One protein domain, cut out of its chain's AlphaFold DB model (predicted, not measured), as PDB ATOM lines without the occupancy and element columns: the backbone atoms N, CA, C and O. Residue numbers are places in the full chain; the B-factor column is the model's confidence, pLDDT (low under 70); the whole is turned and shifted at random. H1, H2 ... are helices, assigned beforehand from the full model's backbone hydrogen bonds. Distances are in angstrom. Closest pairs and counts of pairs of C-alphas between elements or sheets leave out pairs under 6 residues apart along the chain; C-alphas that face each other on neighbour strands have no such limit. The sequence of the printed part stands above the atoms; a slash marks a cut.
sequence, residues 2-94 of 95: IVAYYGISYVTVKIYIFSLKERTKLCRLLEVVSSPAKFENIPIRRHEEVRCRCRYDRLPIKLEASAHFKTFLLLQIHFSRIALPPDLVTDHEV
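What this domain is: This is residues 2 to 94 of the 95 residues of the protein "SEC63 domain-containing protein" of Dendrothele bispora (strain CBS 962.96) (UniProt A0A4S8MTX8). What shape? H5 lies between the H2-H3 hairpin and H4 and H6, with H1 near H2. What parts? It is all helix, 93 printed residues with six named helices, H1 to H6, and compact, with a radius of gyration of the C-alphas of 13.9 A and spans of 36 by 26 by 22 A.

How they stand to each other: What touches? H2, residues 10 to 19, and H3, residues 26 to 34, form a hairpin. H5, residues 69 to 79, touches for instance H3 at a steep tilt of 61 degrees, closest C-alphas Ser 34 and Phe 72, 5.2 A. And the backbones? H6, residues 86 to 92, has 1 of 3 O i to N i+4 and 3 of 4 O i to N i+3 pairs within hydrogen-bond range.

Where its parts are: Where first? H1, residues 2 to 6, begins at C-alpha 2, (-29.560, -32.757, -20.196). What follows a long link? H4, residues 48 to 56, does.

The domain as a whole: Any cut? The printed part has none. Low confidence? Residues 65 to 67 have pLDDT under 70.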
ATOM      1  N   ILE A   2     -28.952 -34.114 -20.220       86.81
ATOM      2  CA  ILE A   2     -29.560 -32.757 -20.196       86.81
ATOM      3  C   ILE A   2     -28.529 -31.614 -20.044       86.81
ATOM      4  O   ILE A   2     -28.583 -30.639 -20.781       86.81
ATOM      5  N   VAL A   3     -27.564 -31.754 -19.127       88.81
ATOM      6  CA  VAL A   3     -26.514 -30.750 -18.829       88.81
ATOM      7  C   VAL A   3     -25.750 -30.326 -20.092       88.81
ATOM      8  O   VAL A   3     -25.723 -29.148 -20.428       88.81
ATOM      9  N   ALA A   4     -25.177 -31.296 -20.813       88.62
ATOM     10  CA  ALA A   4     -24.361 -31.044 -22.001       88.62
ATOM     11  C   ALA A   4     -25.181 -30.518 -23.189       88.62
ATOM     12  O   ALA A   4     -24.677 -29.720 -23.966       88.62
ATOM     13  N   TYR A   5     -26.444 -30.939 -23.308       92.69
ATOM     14  CA  TYR A   5     -27.311 -30.519 -24.408       92.69
ATOM     15  C   TYR A   5     -27.739 -29.049 -24.289       92.69
ATOM     16  O   TYR A   5     -27.727 -28.325 -25.276       92.69
ATOM     17  N   TYR A   6     -28.092 -28.599 -23.081       89.38
ATOM     18  CA  TYR A   6     -28.575 -27.230 -22.846       89.38
ATOM     19  C   TYR A   6     -27.491 -26.266 -22.345       89.38
ATOM     20  O   TYR A   6     -27.796 -25.116 -22.040       89.38
ATOM     21  N   GLY A   7     -26.244 -26.726 -22.197       88.31
ATOM     22  CA  GLY A   7     -25.159 -25.909 -21.645       88.31
ATOM     23  C   GLY A   7     -25.426 -25.422 -20.214       88.31
ATOM     24  O   GLY A   7     -24.957 -24.358 -19.819       88.31
ATOM     25  N   ILE A   8     -26.211 -26.167 -19.430       88.00
ATOM     26  CA  ILE A   8     -26.558 -25.801 -18.048       88.00
ATOM     27  C   ILE A   8     -25.542 -26.439 -17.104       88.00
ATOM     28  O   ILE A   8     -25.202 -27.606 -17.268       88.00
ATOM     29  N   SER A   9     -25.093 -25.713 -16.075       88.88
ATOM     30  CA  SER A   9     -24.193 -26.264 -15.052       88.88
ATOM     31  C   SER A   9     -24.800 -27.480 -14.342       88.88
ATOM     32  O   SER A   9     -25.978 -27.490 -13.972       88.88
ATOM     33  N   TYR A  10     -23.964 -28.487 -14.074       90.06
ATOM     34  CA  TYR A  10     -24.348 -29.661 -13.288       90.06
ATOM     35  C   TYR A  10     -24.910 -29.281 -11.910       90.06
ATOM     36  O   TYR A  10     -25.883 -29.878 -11.452       90.06
ATOM     37  N   VAL A  11     -24.349 -28.244 -11.276       89.81
ATOM     38  CA  VAL A  11     -24.811 -27.744  -9.975       89.81
ATOM     39  C   VAL A  11     -26.257 -27.252 -10.070       89.81
ATOM     40  O   VAL A  11     -27.088 -27.628  -9.248       89.81
ATOM     41  N   THR A  12     -26.588 -26.490 -11.114       90.19
ATOM     42  CA  THR A  12     -27.950 -25.994 -11.357       90.19
ATOM     43  C   THR A  12     -28.935 -27.135 -11.588       90.19
ATOM     44  O   THR A  12     -29.999 -27.158 -10.975       90.19
ATOM     45  N   VAL A  13     -28.576 -28.119 -12.420       91.19
ATOM     46  CA  VAL A  13     -29.445 -29.282 -12.668       91.19
ATOM     47  C   VAL A  13     -29.667 -30.085 -11.386       91.19
ATOM     48  O   VAL A  13     -30.789 -30.511 -11.121       91.19
ATOM     49  N   LYS A  14     -28.638 -30.239 -10.545       90.38
ATOM     50  CA  LYS A  14     -28.770 -30.883  -9.235       90.38
ATOM     51  C   LYS A  14     -29.757 -30.122  -8.343       90.38
ATOM     52  O   LYS A  14     -30.665 -30.746  -7.801       90.38
ATOM     53  N   ILE A  15     -29.641 -28.794  -8.241       89.12
ATOM     54  CA  ILE A  15     -30.584 -27.948  -7.483       89.12
ATOM     55  C   ILE A  15     -32.016 -28.130  -8.002       89.12
ATOM     56  O   ILE A  15     -32.942 -28.280  -7.209       89.12
ATOM     57  N   TYR A  16     -32.209 -28.178  -9.321       91.38
ATOM     58  CA  TYR A  16     -33.530 -28.380  -9.915       91.38
ATOM     59  C   TYR A  16     -34.133 -29.733  -9.550       91.38
ATOM     60  O   TYR A  16     -35.301 -29.788  -9.182       91.38
ATOM     61  N   ILE A  17     -33.347 -30.809  -9.588       91.44
ATOM     62  CA  ILE A  17     -33.815 -32.153  -9.223       91.44
ATOM     63  C   ILE A  17     -34.254 -32.215  -7.750       91.44
ATOM     64  O   ILE A  17     -35.233 -32.886  -7.436       91.44
ATOM     65  N   PHE A  18     -33.567 -31.512  -6.844       90.38
ATOM     66  CA  PHE A  18     -33.949 -31.486  -5.426       90.38
ATOM     67  C   PHE A  18     -35.155 -30.580  -5.136       90.38
ATOM     68  O   PHE A  18     -35.949 -30.883  -4.242       90.38
ATOM     69  N   SER A  19     -35.302 -29.481  -5.878       88.81
ATOM     70  CA  SER A  19     -36.308 -28.447  -5.601       88.81
ATOM     71  C   SER A  19     -37.611 -28.610  -6.392       88.81
ATOM     72  O   SER A  19     -38.664 -28.141  -5.952       88.81
ATOM     73  N   LEU A  20     -37.576 -29.270  -7.553       92.12
ATOM     74  CA  LEU A  20     -38.751 -29.514  -8.388       92.12
ATOM     75  C   LEU A  20     -39.344 -30.894  -8.087       92.12
ATOM     76  O   LEU A  20     -38.675 -31.920  -8.152       92.12
ATOM     77  N   LYS A  21     -40.638 -30.909  -7.777       92.38
ATOM     78  CA  LYS A  21     -41.465 -32.095  -7.563       92.38
ATOM     79  C   LYS A  21     -42.661 -32.028  -8.505       92.38
ATOM     80  O   LYS A  21     -43.007 -30.962  -9.009       92.38
ATOM     81  N   GLU A  22     -43.355 -33.149  -8.664       91.56
ATOM     82  CA  GLU A  22     -44.564 -33.258  -9.495       91.56
ATOM     83  C   GLU A  22     -45.620 -32.180  -9.174       91.56
ATOM     84  O   GLU A  22     -46.287 -31.664 -10.062       91.56
ATOM     85  N   ARG A  23     -45.736 -31.790  -7.897       91.62
ATOM     86  CA  ARG A  23     -46.718 -30.804  -7.413       91.62
ATOM     87  C   ARG A  23     -46.134 -29.412  -7.149       91.62
ATOM     88  O   ARG A  23     -46.721 -28.636  -6.389       91.62
ATOM     89  N   THR A  24     -44.971 -29.083  -7.710       90.69
ATOM     90  CA  THR A  24     -44.368 -27.758  -7.517       90.69
ATOM     91  C   THR A  24     -45.254 -26.677  -8.139       90.69
ATOM     92  O   THR A  24     -45.511 -26.665  -9.339       90.69
ATOM     93  N   LYS A  25     -45.725 -25.741  -7.307       90.75
ATOM     94  CA  LYS A  25     -46.537 -24.598  -7.749       90.75
ATOM     95  C   LYS A  25     -45.701 -23.629  -8.591       90.75
ATOM     96  O   LYS A  25     -44.507 -23.476  -8.347       90.75
ATOM     97  N   LEU A  26     -46.358 -22.882  -9.481       89.50
ATOM     98  CA  LEU A  26     -45.721 -21.890 -10.360       89.50
ATOM     99  C   LEU A  26     -44.814 -20.898  -9.610       89.50
ATOM    100  O   LEU A  26     -43.715 -20.613 -10.067       89.50
ATOM    101  N   CYS A  27     -45.243 -20.426  -8.434       87.94
ATOM    102  CA  CYS A  27     -44.445 -19.532  -7.587       87.94
ATOM    103  C   CYS A  27     -43.076 -20.138  -7.228       87.94
ATOM    104  O   CYS A  27     -42.042 -19.512  -7.443       87.94
ATOM    105  N   ARG A  28     -43.063 -21.397  -6.775       88.12
ATOM    106  CA  ARG A  28     -41.827 -22.118  -6.443       88.12
ATOM    107  C   ARG A  28     -41.001 -22.445  -7.678       88.12
ATOM    108  O   ARG A  28     -39.782 -22.421  -7.613       88.12
ATOM    109  N   LEU A  29     -41.645 -22.730  -8.808       90.81
ATOM    110  CA  LEU A  29     -40.938 -22.976 -10.060       90.81
ATOM    111  C   LEU A  29     -40.169 -21.729 -10.520       90.81
ATOM    112  O   LEU A  29     -38.992 -21.828 -10.846       90.81
ATOM    113  N   LEU A  30     -40.801 -20.556 -10.474       90.00
ATOM    114  CA  LEU A  30     -40.153 -19.275 -10.770       90.00
ATOM    115  C   LEU A  30     -39.002 -18.959  -9.809       90.00
ATOM    116  O   LEU A  30     -37.948 -18.506 -10.246       90.00
ATOM    117  N   GLU A  31     -39.179 -19.217  -8.515       88.25
ATOM    118  CA  GLU A  31     -38.120 -19.060  -7.510       88.25
ATOM    119  C   GLU A  31     -36.907 -19.952  -7.832       88.25
ATOM    120  O   GLU A  31     -35.778 -19.476  -7.917       88.25
ATOM    121  N   VAL A  32     -37.139 -21.235  -8.115       89.56
ATOM    122  CA  VAL A  32     -36.064 -22.188  -8.431       89.56
ATOM    123  C   VAL A  32     -35.363 -21.833  -9.744       89.56
ATOM    124  O   VAL A  32     -34.141 -21.909  -9.813       89.56
ATOM    125  N   VAL A  33     -36.107 -21.412 -10.772       89.44
ATOM    126  CA  VAL A  33     -35.554 -21.065 -12.094       89.44
ATOM    127  C   VAL A  33     -34.820 -19.721 -12.093       89.44
ATOM    128  O   VAL A  33     -33.930 -19.531 -12.915       89.44
ATOM    129  N   SER A  34     -35.143 -18.807 -11.174       88.75
ATOM    130  CA  SER A  34     -34.452 -17.513 -11.035       88.75
ATOM    131  C   SER A  34     -33.171 -17.579 -10.194       88.75
ATOM    132  O   SER A  34     -32.323 -16.698 -10.316       88.75
ATOM    133  N   SER A  35     -32.995 -18.640  -9.400       81.81
ATOM    134  CA  SER A  35     -31.848 -18.860  -8.506       81.81
ATOM    135  C   SER A  35     -30.530 -19.426  -9.095       81.81
ATOM    136  O   SER A  35     -29.540 -19.444  -8.365       81.81
ATOM    137  N   PRO A  36     -30.418 -19.918 -10.347       83.00
ATOM    138  CA  PRO A  36     -29.156 -20.445 -10.867       83.00
ATOM    139  C   PRO A  36     -27.975 -19.471 -10.795       83.00
ATOM    140  O   PRO A  36     -28.116 -18.297 -11.130       83.00
ATOM    141  N   ALA A  37     -26.777 -20.012 -10.540       75.31
ATOM    142  CA  ALA A  37     -25.514 -19.265 -10.490       75.31
ATOM    143  C   ALA A  37     -25.226 -18.405 -11.737       75.31
ATOM    144  O   ALA A  37     -24.577 -17.372 -11.646       75.31
ATOM    145  N   LYS A  38     -25.756 -18.774 -12.915       78.62
ATOM    146  CA  LYS A  38     -25.633 -17.946 -14.131       78.62
ATOM    147  C   LYS A  38     -26.224 -16.537 -13.978       78.62
ATOM    148  O   LYS A  38     -25.808 -15.634 -14.692       78.62
ATOM    149  N   PHE A  39     -27.165 -16.353 -13.053       82.31
ATOM    150  CA  PHE A  39     -27.821 -15.077 -12.792       82.31
ATOM    151  C   PHE A  39     -27.219 -14.307 -11.610       82.31
ATOM    152  O   PHE A  39     -27.633 -13.179 -11.363       82.31
ATOM    153  N   GLU A  40     -26.227 -14.862 -10.902       78.88
ATOM    154  CA  GLU A  40     -25.501 -14.136  -9.844       78.88
ATOM    155  C   GLU A  40     -24.715 -12.940 -10.395       78.88
ATOM    156  O   GLU A  40     -24.477 -11.970  -9.684       78.88
ATOM    157  N   ASN A  41     -24.361 -12.978 -11.683       79.62
ATOM    158  CA  ASN A  41     -23.627 -11.907 -12.354       79.62
ATOM    159  C   ASN A  41     -24.500 -10.706 -12.744       79.62
ATOM    160  O   ASN A  41     -23.963  -9.713 -13.236       79.62
ATOM    161  N   ILE A  42     -25.826 -10.773 -12.569       84.38
ATOM    162  CA  ILE A  42     -26.702  -9.637 -12.874       84.38
ATOM    163  C   ILE A  42     -26.463  -8.560 -11.805       84.38
ATOM    164  O   ILE A  42     -26.774  -8.783 -10.632       84.38
ATOM    165  N   PRO A  43     -25.929  -7.380 -12.171       82.81
ATOM    166  CA  PRO A  43     -25.541  -6.380 -11.189       82.81
ATOM    167  C   PRO A  43     -26.776  -5.795 -10.501       82.81
ATOM    168  O   PRO A  43     -27.744  -5.415 -11.161       82.81
ATOM    169  N   ILE A  44     -26.736  -5.658  -9.177       81.44
ATOM    170  CA  ILE A  44     -27.735  -4.897  -8.415       81.44
ATOM    171  C   ILE A  44     -27.216  -3.461  -8.303       81.44
ATOM    172  O   ILE A  44     -26.256  -3.200  -7.575       81.44
ATOM    173  N   ARG A  45     -27.800  -2.520  -9.060       84.56
ATOM    174  CA  ARG A  45     -27.335  -1.123  -9.061       84.56
ATOM    175  C   ARG A  45     -28.012  -0.327  -7.942       84.56
ATOM    176  O   ARG A  45     -29.157  -0.581  -7.565       84.56
ATOM    177  N   ARG A  46     -27.309   0.685  -7.421       75.19
ATOM    178  CA  ARG A  46     -27.855   1.599  -6.401       75.19
ATOM    179  C   ARG A  46     -29.117   2.289  -6.934       75.19
ATOM    180  O   ARG A  46     -29.155   2.699  -8.088       75.19
ATOM    181  N   HIS A  47     -30.135   2.427  -6.082       74.88
ATOM    182  CA  HIS A  47     -31.444   3.032  -6.387       74.88
ATOM    183  C   HIS A  47     -32.378   2.240  -7.325       74.88
ATOM    184  O   HIS A  47     -33.519   2.665  -7.529       74.88
ATOM    185  N   GLU A  48     -31.977   1.074  -7.843       78.50
ATOM    186  CA  GLU A  48     -32.900   0.202  -8.585       78.50
ATOM    187  C   GLU A  48     -33.930  -0.461  -7.667       78.50
ATOM    188  O   GLU A  48     -35.066  -0.662  -8.084       78.50
ATOM    189  N   GLU A  49     -33.585  -0.738  -6.407       74.19
ATOM    190  CA  GLU A  49     -34.450  -1.448  -5.453       74.19
ATOM    191  C   GLU A  49     -35.830  -0.801  -5.298       74.19
ATOM    192  O   GLU A  49     -36.848  -1.485  -5.390       74.19
ATOM    193  N   VAL A  50     -35.884   0.524  -5.137       78.75
ATOM    194  CA  VAL A  50     -37.146   1.270  -4.996       78.75
ATOM    195  C   VAL A  50     -37.982   1.155  -6.272       78.75
ATOM    196  O   VAL A  50     -39.184   0.891  -6.229       78.75
ATOM    197  N   ARG A  51     -37.335   1.295  -7.432       78.25
ATOM    198  CA  ARG A  51     -37.982   1.257  -8.747       78.25
ATOM    199  C   ARG A  51     -38.495  -0.147  -9.092       78.25
ATOM    200  O   ARG A  51     -39.570  -0.283  -9.684       78.25
ATOM    201  N   CYS A  52     -37.736  -1.167  -8.708       78.06
ATOM    202  CA  CYS A  52     -38.098  -2.574  -8.777       78.06
ATOM    203  C   CYS A  52     -39.282  -2.874  -7.859       78.06
ATOM    204  O   CYS A  52     -40.236  -3.505  -8.303       78.06
ATOM    205  N   ARG A  53     -39.286  -2.349  -6.629       79.25
ATOM    206  CA  ARG A  53     -40.352  -2.570  -5.643       79.25
ATOM    207  C   ARG A  53     -41.696  -1.976  -6.076       79.25
ATOM    208  O   ARG A  53     -42.698  -2.679  -6.057       79.25
ATOM    209  N   CYS A  54     -41.716  -0.752  -6.608       81.50
ATOM    210  CA  CYS A  54     -42.954  -0.159  -7.139       81.50
ATOM    211  C   CYS A  54     -43.556  -0.949  -8.318       81.50
ATOM    212  O   CYS A  54     -44.771  -0.957  -8.514       81.50
ATOM    213  N   ARG A  55     -42.716  -1.588  -9.144       80.00
ATOM    214  CA  ARG A  55     -43.178  -2.462 -10.239       80.00
ATOM    215  C   ARG A  55     -43.615  -3.820  -9.715       80.00
ATOM    216  O   ARG A  55     -44.637  -4.340 -10.147       80.00
ATOM    217  N   TYR A  56     -42.860  -4.350  -8.763       83.12
ATOM    218  CA  TYR A  56     -43.133  -5.601  -8.087       83.12
ATOM    219  C   TYR A  56     -44.527  -5.628  -7.462       83.12
ATOM    220  O   TYR A  56     -45.218  -6.636  -7.583       83.12
ATOM    221  N   ASP A  57     -45.004  -4.514  -6.901       83.25
ATOM    222  CA  ASP A  57     -46.361  -4.392  -6.352       83.25
ATOM    223  C   ASP A  57     -47.466  -4.698  -7.376       83.25
ATOM    224  O   ASP A  57     -48.518  -5.218  -7.005       83.25
ATOM    225  N   ARG A  58     -47.197  -4.509  -8.671       83.44
ATOM    226  CA  ARG A  58     -48.137  -4.791  -9.768       83.44
ATOM    227  C   ARG A  58     -48.059  -6.224 -10.303       83.44
ATOM    228  O   ARG A  58     -48.887  -6.604 -11.122       83.44
ATOM    229  N   LEU A  59     -47.071  -7.009  -9.872       86.31
ATOM    230  CA  LEU A  59     -46.863  -8.376 -10.350       86.31
ATOM    231  C   LEU A  59     -47.716  -9.395  -9.578       86.31
ATOM    232  O   LEU A  59     -47.941  -9.215  -8.376       86.31
ATOM    233  N   PRO A  60     -48.151 -10.486 -10.239       84.81
ATOM    234  CA  PRO A  60     -49.121 -11.430  -9.683       84.81
ATOM    235  C   PRO A  60     -48.555 -12.360  -8.603       84.81
ATOM    236  O   PRO A  60     -49.322 -12.894  -7.807       84.81
ATOM    237  N   ILE A  61     -47.237 -12.586  -8.563       87.75
ATOM    238  CA  ILE A  61     -46.621 -13.499  -7.588       87.75
ATOM    239  C   ILE A  61     -45.728 -12.688  -6.673       87.75
ATOM    240  O   ILE A  61     -44.900 -11.908  -7.139       87.75
ATOM    241  N   LYS A  62     -45.909 -12.899  -5.370       85.88
ATOM    242  CA  LYS A  62     -45.120 -12.248  -4.341       85.88
ATOM    243  C   LYS A  62     -44.158 -13.247  -3.692       85.88
ATOM    244  O   LYS A  62     -44.585 -14.309  -3.247       85.88
ATOM    245  N   LEU A  63     -42.881 -12.892  -3.652       80.81
ATOM    246  CA  LEU A  63     -41.785 -13.510  -2.925       80.81
ATOM    247  C   LEU A  63     -41.067 -12.493  -2.011       80.81
ATOM    248  O   LEU A  63     -41.097 -11.281  -2.241       80.81
ATOM    249  N   GLU A  64     -40.381 -12.972  -0.981       76.81
ATOM    250  CA  GLU A  64     -39.479 -12.117  -0.207       76.81
ATOM    251  C   GLU A  64     -38.242 -11.730  -1.026       76.81
ATOM    252  O   GLU A  64     -37.828 -12.435  -1.950       76.81
ATOM    253  N   ALA A  65     -37.658 -10.577  -0.700       67.81
ATOM    254  CA  ALA A  65     -36.447 -10.114  -1.358       67.81
ATOM    255  C   ALA A  65     -35.282 -11.060  -1.023       67.81
ATOM    256  O   ALA A  65     -34.875 -11.177   0.130       67.81
ATOM    257  N   SER A  66     -34.747 -11.727  -2.043       69.50
ATOM    258  CA  SER A  66     -33.560 -12.582  -1.977       69.50
ATOM    259  C   SER A  66     -32.476 -12.077  -2.935       69.50
ATOM    260  O   SER A  66     -32.716 -11.178  -3.744       69.50
ATOM    261  N   ALA A  67     -31.285 -12.682  -2.897       69.06
ATOM    262  CA  ALA A  67     -30.191 -12.365  -3.824       69.06
ATOM    263  C   ALA A  67     -30.591 -12.489  -5.313       69.06
ATOM    264  O   ALA A  67     -30.037 -11.802  -6.164       69.06
ATOM    265  N   HIS A  68     -31.603 -13.306  -5.622       80.19
ATOM    266  CA  HIS A  68     -32.100 -13.545  -6.983       80.19
ATOM    267  C   HIS A  68     -33.400 -12.791  -7.302       80.19
ATOM    268  O   HIS A  68     -34.034 -13.026  -8.335       80.19
ATOM    269  N   PHE A  69     -33.808 -11.863  -6.431       83.94
ATOM    270  CA  PHE A  69     -35.051 -11.105  -6.568       83.94
ATOM    271  C   PHE A  69     -35.131 -10.330  -7.889       83.94
ATOM    272  O   PHE A  69     -36.200 -10.243  -8.489       83.94
ATOM    273  N   LYS A  70     -34.002  -9.806  -8.379       87.50
ATOM    274  CA  LYS A  70     -33.951  -9.062  -9.644       87.50
ATOM    275  C   LYS A  70     -34.279  -9.952 -10.846       87.50
ATOM    276  O   LYS A  70     -35.125  -9.587 -11.655       87.50
ATOM    277  N   THR A  71     -33.690 -11.142 -10.925       89.88
ATOM    278  CA  THR A  71     -33.978 -12.129 -11.978       89.88
ATOM    279  C   THR A  71     -35.430 -12.589 -11.928       89.88
ATOM    280  O   THR A  71     -36.105 -12.646 -12.955       89.88
ATOM    281  N   PHE A  72     -35.936 -12.865 -10.722       89.81
ATOM    282  CA  PHE A  72     -37.340 -13.206 -10.506       89.81
ATOM    283  C   PHE A  72     -38.263 -12.101 -11.038       89.81
ATOM    284  O   PHE A  72     -39.171 -12.372 -11.822       89.81
ATOM    285  N   LEU A  73     -37.989 -10.846 -10.674       89.56
ATOM    286  CA  LEU A  73     -38.753  -9.684 -11.114       89.56
ATOM    287  C   LEU A  73     -38.758  -9.531 -12.642       89.56
ATOM    288  O   LEU A  73     -39.819  -9.329 -13.231       89.56
ATOM    289  N   LEU A  74     -37.588  -9.618 -13.277       89.69
ATOM    290  CA  LEU A  74     -37.435  -9.436 -14.723       89.69
ATOM    291  C   LEU A  74     -38.197 -10.512 -15.511       89.69
ATOM    292  O   LEU A  74     -38.948 -10.176 -16.427       89.69
ATOM    293  N   LEU A  75     -38.125 -11.778 -15.082       90.69
ATOM    294  CA  LEU A  75     -38.921 -12.869 -15.662       90.69
ATOM    295  C   LEU A  75     -40.423 -12.581 -15.588       90.69
ATOM    296  O   LEU A  75     -41.158 -12.742 -16.563       90.69
ATOM    297  N   GLN A  76     -40.902 -12.124 -14.433       90.69
ATOM    298  CA  GLN A  76     -42.315 -11.810 -14.259       90.69
ATOM    299  C   GLN A  76     -42.771 -10.603 -15.081       90.69
ATOM    300  O   GLN A  76     -43.881 -10.614 -15.618       90.69
ATOM    301  N   ILE A  77     -41.931  -9.575 -15.191       89.62
ATOM    302  CA  ILE A  77     -42.176  -8.410 -16.044       89.62
ATOM    303  C   ILE A  77     -42.295  -8.844 -17.506       89.62
ATOM    304  O   ILE A  77     -43.235  -8.424 -18.184       89.62
ATOM    305  N   HIS A  78     -41.406  -9.729 -17.957       90.62
ATOM    306  CA  HIS A  78     -41.427 -10.284 -19.304       90.62
ATOM    307  C   HIS A  78     -42.720 -11.044 -19.598       90.62
ATOM    308  O   HIS A  78     -43.410 -10.738 -20.571       90.62
ATOM    309  N   PHE A  79     -43.109 -11.973 -18.720       90.50
ATOM    310  CA  PHE A  79     -44.367 -12.711 -18.872       90.50
ATOM    311  C   PHE A  79     -45.595 -11.797 -18.842       90.50
ATOM    312  O   PHE A  79     -46.583 -12.066 -19.522       90.50
ATOM    313  N   SER A  80     -45.511 -10.691 -18.104       89.50
ATOM    314  CA  SER A  80     -46.575  -9.688 -18.005       89.50
ATOM    315  C   SER A  80     -46.533  -8.641 -19.128       89.50
ATOM    316  O   SER A  80     -47.393  -7.764 -19.163       89.50
ATOM    317  N   ARG A  81     -45.546  -8.704 -20.037       88.94
ATOM    318  CA  ARG A  81     -45.318  -7.750 -21.142       88.94
ATOM    319  C   ARG A  81     -45.276  -6.283 -20.690       88.94
ATOM    320  O   ARG A  81     -45.737  -5.389 -21.399       88.94
ATOM    321  N   ILE A  82     -44.732  -6.027 -19.501       87.44
ATOM    322  CA  ILE A  82     -44.614  -4.671 -18.949       87.44
ATOM    323  C   ILE A  82     -43.362  -4.001 -19.530       87.44
ATOM    324  O   ILE A  82     -42.290  -4.599 -19.562       87.44
ATOM    325  N   ALA A  83     -43.479  -2.740 -19.951       85.19
ATOM    326  CA  ALA A  83     -42.348  -1.980 -20.477       85.19
ATOM    327  C   ALA A  83     -41.256  -1.751 -19.411       85.19
ATOM    328  O   ALA A  83     -41.521  -1.279 -18.294       85.19
ATOM    329  N   LEU A  84     -40.012  -2.060 -19.784       83.88
ATOM    330  CA  LEU A  84     -38.822  -1.872 -18.959       83.88
ATOM    331  C   LEU A  84     -38.162  -0.516 -19.265       83.88
ATOM    332  O   LEU A  84     -38.142  -0.091 -20.419       83.88
ATOM    333  N   PRO A  85     -37.622   0.183 -18.252       81.88
ATOM    334  CA  PRO A  85     -36.737   1.316 -18.490       81.88
ATOM    335  C   PRO A  85     -35.434   0.829 -19.148       81.88
ATOM    336  O   PRO A  85     -35.032  -0.306 -18.885       81.88
ATOM    337  N   PRO A  86     -34.745   1.676 -19.934       81.50
ATOM    338  CA  PRO A  86     -33.555   1.285 -20.697       81.50
ATOM    339  C   PRO A  86     -32.470   0.627 -19.832       81.50
ATOM    340  O   PRO A  86     -31.894  -0.374 -20.243       81.50
ATOM    341  N   ASP A  87     -32.286   1.097 -18.595       79.31
ATOM    342  CA  ASP A  87     -31.316   0.546 -17.633       79.31
ATOM    343  C   ASP A  87     -31.549  -0.939 -17.287       79.31
ATOM    344  O   ASP A  87     -30.611  -1.658 -16.957       79.31
ATOM    345  N   LEU A  88     -32.808  -1.398 -17.330       83.19
ATOM    346  CA  LEU A  88     -33.188  -2.783 -17.031       83.19
ATOM    347  C   LEU A  88     -33.380  -3.626 -18.297       83.19
ATOM    348  O   LEU A  88     -33.484  -4.844 -18.191       83.19
ATOM    349  N   VAL A  89     -33.429  -3.006 -19.482       84.94
ATOM    350  CA  VAL A  89     -33.500  -3.735 -20.759       84.94
ATOM    351  C   VAL A  89     -32.216  -4.525 -20.976       84.94
ATOM    352  O   VAL A  89     -32.285  -5.702 -21.305       84.94
ATOM    353  N   THR A  90     -31.061  -3.926 -20.685       85.44
ATOM    354  CA  THR A  90     -29.760  -4.607 -20.794       85.44
ATOM    355  C   THR A  90     -29.660  -5.822 -19.877       85.44
ATOM    356  O   THR A  90     -29.052  -6.821 -20.236       85.44
ATOM    357  N   ASP A  91     -30.267  -5.761 -18.689       85.94
ATOM    358  CA  ASP A  91     -30.274  -6.896 -17.762       85.94
ATOM    359  C   ASP A  91     -31.287  -7.964 -18.182       85.94
ATOM    360  O   ASP A  91     -31.095  -9.146 -17.911       85.94
ATOM    361  N   HIS A  92     -32.368  -7.545 -18.845       84.81
ATOM    362  CA  HIS A  92     -33.379  -8.437 -19.398       84.81
ATOM    363  C   HIS A  92     -32.844  -9.249 -20.582       84.81
ATOM    364  O   HIS A  92     -33.219 -10.401 -20.729       84.81
ATOM    365  N   GLU A  93     -31.936  -8.699 -21.391       84.94
ATOM    366  CA  GLU A  93     -31.281  -9.430 -22.493       84.94
ATOM    367  C   GLU A  93     -30.405 -10.603 -22.020       84.94
ATOM    368  O   GLU A  93     -30.129 -11.523 -22.788       84.94
ATOM    369  N   VAL A  94     -29.971 -10.587 -20.757       82.50
ATOM    370  CA  VAL A  94     -29.163 -11.657 -20.147       82.50
ATOM    371  C   VAL A  94     -30.030 -12.844 -19.687       82.50
ATOM    372  O   VAL A  94     -29.500 -13.925 -19.409       82.50
TER     373      VAL A  94